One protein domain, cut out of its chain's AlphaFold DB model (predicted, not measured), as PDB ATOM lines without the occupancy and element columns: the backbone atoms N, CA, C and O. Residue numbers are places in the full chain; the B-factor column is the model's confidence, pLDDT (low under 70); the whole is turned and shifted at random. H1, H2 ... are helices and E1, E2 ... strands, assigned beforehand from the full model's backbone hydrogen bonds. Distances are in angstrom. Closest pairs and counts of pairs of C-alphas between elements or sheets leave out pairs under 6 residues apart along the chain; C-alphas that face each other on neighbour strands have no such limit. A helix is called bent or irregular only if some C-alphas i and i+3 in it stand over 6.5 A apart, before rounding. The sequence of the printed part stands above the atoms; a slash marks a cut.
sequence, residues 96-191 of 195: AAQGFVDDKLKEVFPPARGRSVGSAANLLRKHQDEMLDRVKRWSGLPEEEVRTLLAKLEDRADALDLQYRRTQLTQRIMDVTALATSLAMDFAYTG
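What this domain is: This is residues 96 to 191 of the 195 residues of an uncharacterized protein of Planctomycetes bacterium (UniProt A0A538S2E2). Two long helices, H4 and H5, cross at a steep angle and make the core, with H2 and H3 packed along one side of the pair and H1 on the other side, across one part of H4. At one end of the longest axis a tiny ribbon of two short strands, E1 and E2, joins the helices, and the loop of residues 109 to 116 runs past it. The 96 printed residues include five named helices and two named strands, in the order H1, E1, H2, H3, H4, E2, H5; the sheet, E1 - E2, is antiparallel and the class is mostly helix. The whole is compact, with a radius of gyration of the C-alphas of 12.8 A and spans of 41 by 28 by 16 A.

Where its parts are: H1, residues 96 to 108, begins at C-alpha 96 (99.479, 107.397, 129.482) and is 18.9 A long. E1 is residues 117 to 119, H2 residues 120 to 126, and H3 residues 128 to 139, 15.6 A long. H4, residues 143 to 159, begins at C-alpha 143 (103.316, 118.281, 151.023) and is 24.3 A long. E2 is residues 163 to 165. H5, residues 166 to 190, is 35.5 A long and ends at C-alpha 190 (100.985, 122.521, 133.636); it is irregular, with C-alphas 167 and 170 at 8.0 A, and has a kink of 29 degrees near residue 173.

How they stand to each other: H4 is the hub, touching the four other helices. It touches H1 with residues 153 to 157 alone, about perpendicular at 74 degrees; the closest C-alphas, of Asp 102 and Arg 156, are 6.6 A apart. H2 touches H4 at Ala 121 and Glu 154, closest C-alphas 4.8 A, opposite ways at a steep tilt of 36 degrees, only just past shallow. H4 and H5 touch at a steep tilt of 52 degrees, opposite ways, closest C-alphas Leu 150 and Ala 180 at 7.1 A. H3 touches H5 the same way at a steep tilt of 39 degrees, closest C-alphas Ser 139 and Met 185 at 4.8 A. H1 is apart from H2 and H3. E1 and E2 are antiparallel, with N 118 and O 164 at 2.8 A and N 164 and O 118 at 2.9 A, within hydrogen-bond range. Every O i to N i+4 pair is within hydrogen-bond range in H1, H2, H3 and H4; in H5, 19 of 21 are.

The domain as a whole: The C-alphas farthest apart, of Arg 115 and Thr 190, are 42.5 A apart. The printed part has no cut. No link is long; the link from H1 to E1, 8 residues, is short and the others are tight. The mean pLDDT of the printed part is 87.1, and residues 96 to 99, 115 and 187 to 191 are under 70.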
ATOM      1  N   ALA A  96      98.367 106.875 130.287       51.59
ATOM      2  CA  ALA A  96      99.479 107.397 129.482       51.59
ATOM      3  C   ALA A  96     100.673 107.861 130.346       51.59
ATOM      4  O   ALA A  96     101.826 107.598 130.014       51.59
ATOM      5  N   ALA A  97     100.403 108.510 131.481       54.03
ATOM      6  CA  ALA A  97     101.416 108.951 132.434       54.03
ATOM      7  C   ALA A  97     102.051 107.780 133.196       54.03
ATOM      8  O   ALA A  97     103.192 107.900 133.619       54.03
ATOM      9  N   GLN A  98     101.346 106.657 133.380       63.06
ATOM     10  CA  GLN A  98     101.931 105.431 133.930       63.06
ATOM     11  C   GLN A  98     103.044 104.916 133.015       63.06
ATOM     12  O   GLN A  98     104.148 104.719 133.500       63.06
ATOM     13  N   GLY A  99     102.801 104.806 131.702       68.75
ATOM     14  CA  GLY A  99     103.846 104.408 130.747       68.75
ATOM     15  C   GLY A  99     105.056 105.351 130.759       68.75
ATOM     16  O   GLY A  99     106.192 104.901 130.840       68.75
ATOM     17  N   PHE A 100     104.812 106.664 130.787       71.75
ATOM     18  CA  PHE A 100     105.886 107.662 130.862       71.75
ATOM     19  C   PHE A 100     106.726 107.559 132.146       71.75
ATOM     20  O   PHE A 100     107.955 107.587 132.094       71.75
ATOM     21  N   VAL A 101     106.070 107.431 133.305       82.62
ATOM     22  CA  VAL A 101     106.756 107.283 134.598       82.62
ATOM     23  C   VAL A 101     107.570 105.990 134.634       82.62
ATOM     24  O   VAL A 101     108.699 106.004 135.117       82.62
ATOM     25  N   ASP A 102     107.039 104.898 134.087       88.50
ATOM     26  CA  ASP A 102     107.739 103.616 134.016       88.50
ATOM     27  C   ASP A 102     109.017 103.699 133.182       88.50
ATOM     28  O   ASP A 102     110.052 103.168 133.587       88.50
ATOM     29  N   ASP A 103     108.961 104.368 132.030       87.25
ATOM     30  CA  ASP A 103     110.122 104.533 131.154       87.25
ATOM     31  C   ASP A 103     111.222 105.338 131.854       87.25
ATOM     32  O   ASP A 103     112.386 104.933 131.856       87.25
ATOM     33  N   LYS A 104     110.855 106.414 132.561       88.81
ATOM     34  CA  LYS A 104     111.803 107.195 133.372       88.81
ATOM     35  C   LYS A 104     112.357 106.422 134.559       88.81
ATOM     36  O   LYS A 104     113.551 106.508 134.837       88.81
ATOM     37  N   LEU A 105     111.540 105.617 135.231       92.88
ATOM     38  CA  LEU A 105     112.024 104.751 136.300       92.88
ATOM     39  C   LEU A 105     112.990 103.681 135.772       92.88
ATOM     40  O   LEU A 105     113.989 103.412 136.429       92.88
ATOM     41  N   LYS A 106     112.767 103.122 134.578       92.69
ATOM     42  CA  LYS A 106     113.711 102.189 133.933       92.69
ATOM     43  C   LYS A 106     115.014 102.865 133.499       92.69
ATOM     44  O   LYS A 106     116.066 102.234 133.568       92.69
ATOM     45  N   GLU A 107     114.967 104.130 133.078       91.88
ATOM     46  CA  GLU A 107     116.172 104.936 132.817       91.88
ATOM     47  C   GLU A 107     116.990 105.140 134.105       91.88
ATOM     48  O   GLU A 107     118.212 104.972 134.101       91.88
ATOM     49  N   VAL A 108     116.319 105.451 135.220       93.81
ATOM     50  CA  VAL A 108     116.958 105.634 136.533       93.81
ATOM     51  C   VAL A 108     117.449 104.307 137.121       93.81
ATOM     52  O   VAL A 108     118.515 104.256 137.731       93.81
ATOM     53  N   PHE A 109     116.716 103.217 136.919       94.56
ATOM     54  CA  PHE A 109     117.031 101.880 137.418       94.56
ATOM     55  C   PHE A 109     117.263 100.904 136.257       94.56
ATOM     56  O   PHE A 109     116.454 100.000 136.030       94.56
ATOM     57  N   PRO A 110     118.375 101.052 135.512       90.75
ATOM     58  CA  PRO A 110     118.699 100.120 134.448       90.75
ATOM     59  C   PRO A 110     118.935  98.718 135.033       90.75
ATOM     60  O   PRO A 110     119.407  98.606 136.172       90.75
ATOM     61  N   PRO A 111     118.683  97.641 134.261       88.00
ATOM     62  CA  PRO A 111     118.770  96.269 134.750       88.00
ATOM     63  C   PRO A 111     120.080  95.977 135.491       88.00
ATOM     64  O   PRO A 111     121.167  95.942 134.907       88.00
ATOM     65  N   ALA A 112     119.981  95.744 136.798       83.25
ATOM     66  CA  ALA A 112     121.118  95.418 137.641       83.25
ATOM     67  C   ALA A 112     121.269  93.894 137.750       83.25
ATOM     68  O   ALA A 112     120.357  93.194 138.169       83.25
ATOM     69  N   ARG A 113     122.448  93.369 137.401       74.44
ATOM     70  CA  ARG A 113     122.818  91.958 137.625       74.44
ATOM     71  C   ARG A 113     124.011  91.865 138.574       74.44
ATOM     72  O   ARG A 113     124.934  92.685 138.476       74.44
ATOM     73  N   GLY A 114     124.000  90.869 139.462       72.81
ATOM     74  CA  GLY A 114     125.095  90.546 140.385       72.81
ATOM     75  C   GLY A 114     124.617  90.118 141.779       72.81
ATOM     76  O   GLY A 114     123.429  90.153 142.070       72.81
ATOM     77  N   ARG A 115     125.553  89.736 142.661       69.56
ATOM     78  CA  ARG A 115     125.249  89.234 144.023       69.56
ATOM     79  C   ARG A 115     124.755  90.296 145.019       69.56
ATOM     80  O   ARG A 115     124.297  89.929 146.091       69.56
ATOM     81  N   SER A 116     124.873  91.591 144.713       85.38
ATOM     82  CA  SER A 116     124.561  92.684 145.654       85.38
ATOM     83  C   SER A 116     123.640  93.723 145.014       85.38
ATOM     84  O   SER A 116     124.052  94.838 144.668       85.38
ATOM     85  N   VAL A 117     122.385  93.319 144.817       91.88
ATOM     86  CA  VAL A 117     121.299  94.184 144.343       91.88
ATOM     87  C   VAL A 117     120.359  94.559 145.491       91.88
ATOM     88  O   VAL A 117     120.221  93.823 146.469       91.88
ATOM     89  N   GLY A 118     119.764  95.744 145.405       92.31
ATOM     90  CA  GLY A 118     118.688  96.207 146.276       92.31
ATOM     91  C   GLY A 118     117.431  96.508 145.461       92.31
ATOM     92  O   GLY A 118     117.531  96.798 144.270       92.31
ATOM     93  N   SER A 119     116.268  96.449 146.110       96.12
ATOM     94  CA  SER A 119     114.979  96.833 145.516       96.12
ATOM     95  C   SER A 119     114.853  98.355 145.458       96.12
ATOM     96  O   SER A 119     115.079  99.037 146.462       96.12
ATOM     97  N   ALA A 120     114.489  98.879 144.288       96.12
ATOM     98  CA  ALA A 120     114.249 100.301 144.080       96.12
ATOM     99  C   ALA A 120     113.075 100.801 144.933       96.12
ATOM    100  O   ALA A 120     113.219 101.826 145.590       96.12
ATOM    101  N   ALA A 121     111.971 100.051 145.016       96.81
ATOM    102  CA  ALA A 121     110.832 100.401 145.869       96.81
ATOM    103  C   ALA A 121     111.244 100.558 147.344       96.81
ATOM    104  O   ALA A 121     110.935 101.561 147.982       96.81
ATOM    105  N   ASN A 122     112.059  99.634 147.865       96.56
ATOM    106  CA  ASN A 122     112.577  99.739 149.232       96.56
ATOM    107  C   ASN A 122     113.520 100.937 149.431       96.56
ATOM    108  O   ASN A 122     113.533 101.527 150.509       96.56
ATOM    109  N   LEU A 123     114.317 101.303 148.418       96.19
ATOM    110  CA  LEU A 123     115.127 102.525 148.453       96.19
ATOM    111  C   LEU A 123     114.229 103.760 148.540       96.19
ATOM    112  O   LEU A 123     114.480 104.621 149.384       96.19
ATOM    113  N   LEU A 124     113.185 103.826 147.708       95.88
ATOM    114  CA  LEU A 124     112.244 104.944 147.669       95.88
ATOM    115  C   LEU A 124     111.533 105.117 149.008       95.88
ATOM    116  O   LEU A 124     111.592 106.201 149.585       95.88
ATOM    117  N   ARG A 125     110.979 104.029 149.546       96.75
ATOM    118  CA  ARG A 125     110.322 104.005 150.856       96.75
ATOM    119  C   ARG A 125     111.252 104.471 151.972       96.75
ATOM    120  O   ARG A 125     110.882 105.286 152.806       96.75
ATOM    121  N   LYS A 126     112.491 103.966 151.989       96.44
ATOM    122  CA  LYS A 126     113.462 104.269 153.051       96.44
ATOM    123  C   LYS A 126     113.919 105.731 153.047       96.44
ATOM    124  O   LYS A 126     114.219 106.266 154.109       96.44
ATOM    125  N   HIS A 127     114.009 106.352 151.873       95.44
ATOM    126  CA  HIS A 127     114.478 107.732 151.707       95.44
ATOM    127  C   HIS A 127     113.336 108.718 151.414       95.44
ATOM    128  O   HIS A 127     113.593 109.836 150.970       95.44
ATOM    129  N   GLN A 128     112.082 108.323 151.655       94.00
ATOM    130  CA  GLN A 128     110.905 109.105 151.283       94.00
ATOM    131  C   GLN A 128     110.891 110.488 151.940       94.00
ATOM    132  O   GLN A 128     110.689 111.472 151.235       94.00
ATOM    133  N   ASP A 129     111.163 110.576 153.244       94.00
ATOM    134  CA  ASP A 129     111.146 111.848 153.981       94.00
ATOM    135  C   ASP A 129     112.226 112.819 153.473       94.00
ATOM    136  O   ASP A 129     111.962 113.998 153.238       94.00
ATOM    137  N   GLU A 130     113.434 112.313 153.205       93.56
ATOM    138  CA  GLU A 130     114.525 113.127 152.658       93.56
ATOM    139  C   GLU A 130     114.185 113.655 151.255       93.56
ATOM    140  O   GLU A 130     114.437 114.821 150.934       93.56
ATOM    141  N   MET A 131     113.614 112.801 150.402       94.81
ATOM    142  CA  MET A 131     113.184 113.204 149.063       94.81
ATOM    143  C   MET A 131     112.024 114.195 149.128       94.81
ATOM    144  O   MET A 131     112.015 115.161 148.367       94.81
ATOM    145  N   LEU A 132     111.077 113.996 150.044       94.31
ATOM    146  CA  LEU A 132     109.923 114.865 150.238       94.31
ATOM    147  C   LEU A 132     110.351 116.296 150.553       94.31
ATOM    148  O   LEU A 132     109.917 117.216 149.860       94.31
ATOM    149  N   ASP A 133     111.252 116.485 151.516       93.69
ATOM    150  CA  ASP A 133     111.741 117.815 151.888       93.69
ATOM    151  C   ASP A 133     112.427 118.521 150.714       93.69
ATOM    152  O   ASP A 133     112.195 119.708 150.451       93.69
ATOM    153  N   ARG A 134     113.251 117.783 149.960       93.69
ATOM    154  CA  ARG A 134     113.957 118.313 148.787       93.69
ATOM    155  C   ARG A 134     112.980 118.688 147.673       93.69
ATOM    156  O   ARG A 134     113.049 119.804 147.158       93.69
ATOM    157  N   VAL A 135     112.062 117.794 147.314       92.00
ATOM    158  CA  VAL A 135     111.102 118.008 146.221       92.00
ATOM    159  C   VAL A 135     110.135 119.136 146.568       92.00
ATOM    160  O   VAL A 135     109.897 120.012 145.737       92.00
ATOM    161  N   LYS A 136     109.626 119.181 147.803       91.44
ATOM    162  CA  LYS A 136     108.744 120.252 148.295       91.44
ATOM    163  C   LYS A 136     109.421 121.616 148.189       91.44
ATOM    164  O   LYS A 136     108.829 122.559 147.667       91.44
ATOM    165  N   ARG A 137     110.685 121.707 148.618       90.19
ATOM    166  CA  ARG A 137     111.466 122.952 148.582       90.19
ATOM    167  C   ARG A 137     111.589 123.538 147.178       90.19
ATOM    168  O   ARG A 137     111.533 124.755 147.036       90.19
ATOM    169  N   TRP A 138     111.797 122.693 146.169       86.88
ATOM    170  CA  TRP A 138     112.074 123.155 144.808       86.88
ATOM    171  C   TRP A 138     110.828 123.237 143.921       86.88
ATOM    172  O   TRP A 138     110.777 124.099 143.052       86.88
ATOM    173  N   SER A 139     109.822 122.388 144.137       82.06
ATOM    174  CA  SER A 139     108.602 122.376 143.316       82.06
ATOM    175  C   SER A 139     107.541 123.386 143.756       82.06
ATOM    176  O   SER A 139     106.719 123.789 142.940       82.06
ATOM    177  N   GLY A 140     107.533 123.789 145.033       79.56
ATOM    178  CA  GLY A 140     106.484 124.648 145.590       79.56
ATOM    179  C   GLY A 140     105.123 123.958 145.749       79.56
ATOM    180  O   GLY A 140     104.148 124.632 146.082       79.56
ATOM    181  N   LEU A 141     105.044 122.640 145.529       80.56
ATOM    182  CA  LEU A 141     103.823 121.863 145.728       80.56
ATOM    183  C   LEU A 141     103.494 121.674 147.221       80.56
ATOM    184  O   LEU A 141     104.407 121.608 148.056       80.56
ATOM    185  N   PRO A 142     102.200 121.525 147.572       82.81
ATOM    186  CA  PRO A 142     101.788 121.081 148.898       82.81
ATOM    187  C   PRO A 142     102.404 119.725 149.255       82.81
ATOM    188  O   PRO A 142     102.592 118.861 148.400       82.81
ATOM    189  N   GLU A 143     102.673 119.510 150.543       87.25
ATOM    190  CA  GLU A 143     103.316 118.281 151.023       87.25
ATOM    191  C   GLU A 143     102.551 117.010 150.633       87.25
ATOM    192  O   GLU A 143     103.161 116.045 150.182       87.25
ATOM    193  N   GLU A 144     101.223 117.031 150.736       82.25
ATOM    194  CA  GLU A 144     100.362 115.897 150.378       82.25
ATOM    195  C   GLU A 144     100.476 115.509 148.897       82.25
ATOM    196  O   GLU A 144     100.462 114.325 148.548       82.25
ATOM    197  N   GLU A 145     100.656 116.489 148.007       80.88
ATOM    198  CA  GLU A 145     100.847 116.228 146.578       80.88
ATOM    199  C   GLU A 145     102.216 115.596 146.311       80.88
ATOM    200  O   GLU A 145     102.322 114.637 145.544       80.88
ATOM    201  N   VAL A 146     103.257 116.067 147.005       85.81
ATOM    202  CA  VAL A 146     104.600 115.477 146.931       85.81
ATOM    203  C   VAL A 146     104.602 114.052 147.491       85.81
ATOM    204  O   VAL A 146     105.158 113.156 146.853       85.81
ATOM    205  N   ARG A 147     103.937 113.800 148.630       89.62
ATOM    206  CA  ARG A 147     103.764 112.444 149.190       89.62
ATOM    207  C   ARG A 147     103.091 111.520 148.187       89.62
ATOM    208  O   ARG A 147     103.585 110.421 147.953       89.62
ATOM    209  N   THR A 148     102.011 111.987 147.565       85.81
ATOM    210  CA  THR A 148     101.258 111.220 146.564       85.81
ATOM    211  C   THR A 148     102.124 110.878 145.349       85.81
ATOM    212  O   THR A 148     102.093 109.747 144.864       85.81
ATOM    213  N   LEU A 149     102.935 111.826 144.869       88.75
ATOM    214  CA  LEU A 149     103.877 111.589 143.776       88.75
ATOM    215  C   LEU A 149     104.927 110.535 144.149       88.75
ATOM    216  O   LEU A 149     105.144 109.599 143.383       88.75
ATOM    217  N   LEU A 150     105.568 110.672 145.314       92.88
ATOM    218  CA  LEU A 150     106.604 109.739 145.764       92.88
ATOM    219  C   LEU A 150     106.047 108.329 145.984       92.88
ATOM    220  O   LEU A 150     106.663 107.369 145.526       92.88
ATOM    221  N   ALA A 151     104.863 108.207 146.590       89.81
ATOM    222  CA  ALA A 151     104.174 106.927 146.753       89.81
ATOM    223  C   ALA A 151     103.884 106.272 145.396       89.81
ATOM    224  O   ALA A 151     104.158 105.095 145.192       89.81
ATOM    225  N   LYS A 152     103.438 107.055 144.406       88.94
ATOM    226  CA  LYS A 152     103.234 106.540 143.049       88.94
ATOM    227  C   LYS A 152     104.536 106.045 142.411       88.94
ATOM    228  O   LYS A 152     104.514 105.029 141.725       88.94
ATOM    229  N   LEU A 153     105.657 106.749 142.590       92.06
ATOM    230  CA  LEU A 153     106.958 106.291 142.080       92.06
ATOM    231  C   LEU A 153     107.391 104.981 142.747       92.06
ATOM    232  O   LEU A 153     107.918 104.104 142.063       92.06
ATOM    233  N   GLU A 154     107.135 104.836 144.047       94.88
ATOM    234  CA  GLU A 154     107.363 103.595 144.788       94.88
ATOM    235  C   GLU A 154     106.528 102.441 144.227       94.88
ATOM    236  O   GLU A 154     107.101 101.428 143.824       94.88
ATOM    237  N   ASP A 155     105.210 102.621 144.107       91.44
ATOM    238  CA  ASP A 155     104.288 101.604 143.588       91.44
ATOM    239  C   ASP A 155     104.676 101.147 142.176       91.44
ATOM    240  O   ASP A 155     104.613  99.962 141.843       91.44
ATOM    241  N   ARG A 156     105.091 102.087 141.312       93.38
ATOM    242  CA  ARG A 156     105.553 101.752 139.957       93.38
ATOM    243  C   ARG A 156     106.888 101.020 139.975       93.38
ATOM    244  O   ARG A 156     107.050 100.074 139.211       93.38
ATOM    245  N   ALA A 157     107.826 101.414 140.834       94.56
ATOM    246  CA  ALA A 157     109.103 100.721 140.961       94.56
ATOM    247  C   ALA A 157     108.935  99.279 141.469       94.56
ATOM    248  O   ALA A 157     109.660  98.397 141.010       94.56
ATOM    249  N   ASP A 158     107.974  99.045 142.368       94.56
ATOM    250  CA  ASP A 158     107.622  97.714 142.871       94.56
ATOM    251  C   ASP A 158     106.943  96.866 141.787       94.56
ATOM    252  O   ASP A 158     107.392  95.762 141.485       94.56
ATOM    253  N   ALA A 159     105.940  97.424 141.099       91.88
ATOM    254  CA  ALA A 159     105.229  96.742 140.015       91.88
ATOM    255  C   ALA A 159     106.134  96.346 138.831       91.88
ATOM    256  O   ALA A 159     105.806  95.430 138.076       91.88
ATOM    257  N   LEU A 160     107.252  97.051 138.647       92.88
ATOM    258  CA  LEU A 160     108.254  96.786 137.615       92.88
ATOM    259  C   LEU A 160     109.419  95.900 138.101       92.88
ATOM    260  O   LEU A 160     110.307  95.619 137.296       92.88
ATOM    261  N   ASP A 161     109.441  95.500 139.379       94.56
ATOM    262  CA  ASP A 161     110.554  94.802 140.049       94.56
ATOM    263  C   ASP A 161     111.917  95.466 139.767       94.56
ATOM    264  O   ASP A 161     112.902  94.837 139.367       94.56
ATOM    265  N   LEU A 162     111.971  96.796 139.915       95.75
ATOM    266  CA  LEU A 162     113.189  97.553 139.636       95.75
ATOM    267  C   LEU A 162     114.233  97.342 140.728       95.75
ATOM    268  O   LEU A 162     113.959  97.360 141.932       95.75
ATOM    269  N   GLN A 163     115.480  97.204 140.290       95.94
ATOM    270  CA  GLN A 163     116.611  96.891 141.150       95.94
ATOM    271  C   GLN A 163     117.792  97.809 140.852       95.94
ATOM    272  O   GLN A 163     117.942  98.350 139.759       95.94
ATOM    273  N   TYR A 164     118.682  97.954 141.829       95.06
ATOM    274  CA  TYR A 164     119.922  98.710 141.682       95.06
ATOM    275  C   TYR A 164     121.091  97.984 142.336       95.06
ATOM    276  O   TYR A 164     120.930  97.220 143.287       95.06
ATOM    277  N   ARG A 165     122.311  98.247 141.859       93.62
ATOM    278  CA  ARG A 165     123.526  97.791 142.547       93.62
ATOM    279  C   ARG A 165     123.721  98.614 143.809       93.62
ATOM    280  O   ARG A 165     123.741  99.838 143.730       93.62
ATOM    281  N   ARG A 166     123.963  97.970 144.955       90.81
ATOM    282  CA  ARG A 166     124.136  98.688 146.233       90.81
ATOM    283  C   ARG A 166     125.264  99.726 146.217       90.81
ATOM    284  O   ARG A 166     125.159 100.738 146.895       90.81
ATOM    285  N   THR A 167     126.294  99.525 145.395       92.00
ATOM    286  CA  THR A 167     127.386 100.496 145.194       92.00
ATOM    287  C   THR A 167     126.938 101.802 144.529       92.00
ATOM    288  O   THR A 167     127.634 102.803 144.634       92.00
ATOM    289  N   GLN A 168     125.783 101.808 143.860       92.06
ATOM    290  CA  GLN A 168     125.197 102.975 143.194       92.06
ATOM    291  C   GLN A 168     124.114 103.657 144.043       92.06
ATOM    292  O   GLN A 168     123.432 104.538 143.530       92.06
ATOM    293  N   LEU A 169     123.936 103.268 145.314       92.25
ATOM    294  CA  LEU A 169     122.865 103.764 146.192       92.25
ATOM    295  C   LEU A 169     122.712 105.291 146.135       92.25
ATOM    296  O   LEU A 169     121.642 105.786 145.794       92.25
ATOM    297  N   THR A 170     123.792 106.022 146.415       94.06
ATOM    298  CA  THR A 170     123.782 107.490 146.446       94.06
ATOM    299  C   THR A 170     123.408 108.084 145.092       94.06
ATOM    300  O   THR A 170     122.613 109.017 145.033       94.06
ATOM    301  N   GLN A 171     123.922 107.511 143.999       94.19
ATOM    302  CA  GLN A 171     123.587 107.962 142.649       94.19
ATOM    303  C   GLN A 171     122.094 107.778 142.363       94.19
ATOM    304  O   GLN A 171     121.454 108.702 141.882       94.19
ATOM    305  N   ARG A 172     121.515 106.627 142.727       95.19
ATOM    306  CA  ARG A 172     120.088 106.358 142.492       95.19
ATOM    307  C   ARG A 172     119.171 107.249 143.312       95.19
ATOM    308  O   ARG A 172     118.159 107.694 142.787       95.19
ATOM    309  N   ILE A 173     119.539 107.566 144.552       95.00
ATOM    310  CA  ILE A 173     118.794 108.543 145.356       95.00
ATOM    311  C   ILE A 173     118.797 109.910 144.659       95.00
ATOM    312  O   ILE A 173     117.741 110.527 144.529       95.00
ATOM    313  N   MET A 174     119.952 110.368 144.165       95.00
ATOM    314  CA  MET A 174     120.043 111.642 143.442       95.00
ATOM    315  C   MET A 174     119.223 111.634 142.147       95.00
ATOM    316  O   MET A 174     118.436 112.553 141.931       95.00
ATOM    317  N   ASP A 175     119.361 110.588 141.327       95.38
ATOM    318  CA  ASP A 175     118.658 110.449 140.047       95.38
ATOM    319  C   ASP A 175     117.131 110.460 140.244       95.38
ATOM    320  O   ASP A 175     116.416 111.200 139.565       95.38
ATOM    321  N   VAL A 176     116.621 109.696 141.219       95.12
ATOM    322  CA  VAL A 176     115.192 109.695 141.564       95.12
ATOM    323  C   VAL A 176     114.756 111.052 142.094       95.12
ATOM    324  O   VAL A 176     113.699 111.537 141.706       95.12
ATOM    325  N   THR A 177     115.530 111.676 142.983       95.31
ATOM    326  CA  THR A 177     115.155 112.979 143.552       95.31
ATOM    327  C   THR A 177     115.040 114.031 142.450       95.31
ATOM    328  O   THR A 177     114.101 114.830 142.446       95.31
ATOM    329  N   ALA A 178     115.961 114.012 141.481       94.00
ATOM    330  CA  ALA A 178     115.914 114.874 140.307       94.00
ATOM    331  C   ALA A 178     114.680 114.578 139.440       94.00
ATOM    332  O   ALA A 178     113.968 115.511 139.063       94.00
ATOM    333  N   LEU A 179     114.373 113.299 139.190       92.88
ATOM    334  CA  LEU A 179     113.164 112.882 138.473       92.88
ATOM    335  C   LEU A 179     111.889 113.362 139.183       92.88
ATOM    336  O   LEU A 179     111.042 113.992 138.556       92.88
ATOM    337  N   ALA A 180     111.758 113.111 140.485       91.88
ATOM    338  CA  ALA A 180     110.604 113.513 141.282       91.88
ATOM    339  C   ALA A 180     110.438 115.037 141.310       91.88
ATOM    340  O   ALA A 180     109.324 115.535 141.175       91.88
ATOM    341  N   THR A 181     111.540 115.786 141.412       91.88
ATOM    342  CA  THR A 181     111.516 117.255 141.351       91.88
ATOM    343  C   THR A 181     111.054 117.745 139.982       91.88
ATOM    344  O   THR A 181     110.202 118.625 139.914       91.88
ATOM    345  N   SER A 182     111.570 117.148 138.902       88.38
ATOM    346  CA  SER A 182     111.156 117.459 137.531       88.38
ATOM    347  C   SER A 182     109.659 117.209 137.336       88.38
ATOM    348  O   SER A 182     108.939 118.120 136.943       88.38
ATOM    349  N   LEU A 183     109.165 116.026 137.723       85.19
ATOM    350  CA  LEU A 183     107.743 115.675 137.646       85.19
ATOM    351  C   LEU A 183     106.866 116.612 138.488       85.19
ATOM    352  O   LEU A 183     105.781 116.989 138.057       85.19
ATOM    353  N   ALA A 184     107.325 116.992 139.681       82.62
ATOM    354  CA  ALA A 184     106.601 117.900 140.563       82.62
ATOM    355  C   ALA A 184     106.524 119.325 139.994       82.62
ATOM    356  O   ALA A 184     105.455 119.931 140.001       82.62
ATOM    357  N   MET A 185     107.631 119.862 139.476       77.56
ATOM    358  CA  MET A 185     107.641 121.174 138.821       77.56
ATOM    359  C   MET A 185     106.746 121.173 137.590       77.56
ATOM    360  O   MET A 185     105.938 122.071 137.393       77.56
ATOM    361  N   ASP A 186     106.868 120.142 136.776       71.38
ATOM    362  CA  ASP A 186     106.103 119.985 135.557       71.38
ATOM    363  C   ASP A 186     104.582 119.886 135.830       71.38
ATOM    364  O   ASP A 186     103.779 120.576 135.186       71.38
ATOM    365  N   PHE A 187     104.205 119.187 136.908       66.31
ATOM    366  CA  PHE A 187     102.849 119.193 137.461       66.31
ATOM    367  C   PHE A 187     102.405 120.573 137.957       66.31
ATOM    368  O   PHE A 187     101.307 121.012 137.613       66.31
ATOM    369  N   ALA A 188     103.253 121.288 138.697       61.50
ATOM    370  CA  ALA A 188     102.956 122.633 139.190       61.50
ATOM    371  C   ALA A 188     102.742 123.644 138.048       61.50
ATOM    372  O   ALA A 188     101.856 124.497 138.123       61.50
ATOM    373  N   TYR A 189     103.530 123.545 136.972       54.03
ATOM    374  CA  TYR A 189     103.474 124.468 135.838       54.03
ATOM    375  C   TYR A 189     102.342 124.168 134.856       54.03
ATOM    376  O   TYR A 189     101.815 125.098 134.243       54.03
ATOM    377  N   THR A 190     101.958 122.901 134.676       53.41
ATOM    378  CA  THR A 190     100.985 122.521 133.636       53.41
ATOM    379  C   THR A 190      99.674 121.942 134.175       53.41
ATOM    380  O   THR A 190      98.741 121.696 133.402       53.41
ATOM    381  N   GLY A 191      99.576 121.722 135.492       51.44
ATOM    382  CA  GLY A 191      98.490 120.970 136.129       51.44
ATOM    383  C   GLY A 191      98.442 119.500 135.691       51.44
ATOM    384  O   GLY A 191      97.396 118.855 135.805       51.44
TER     385      GLY A 191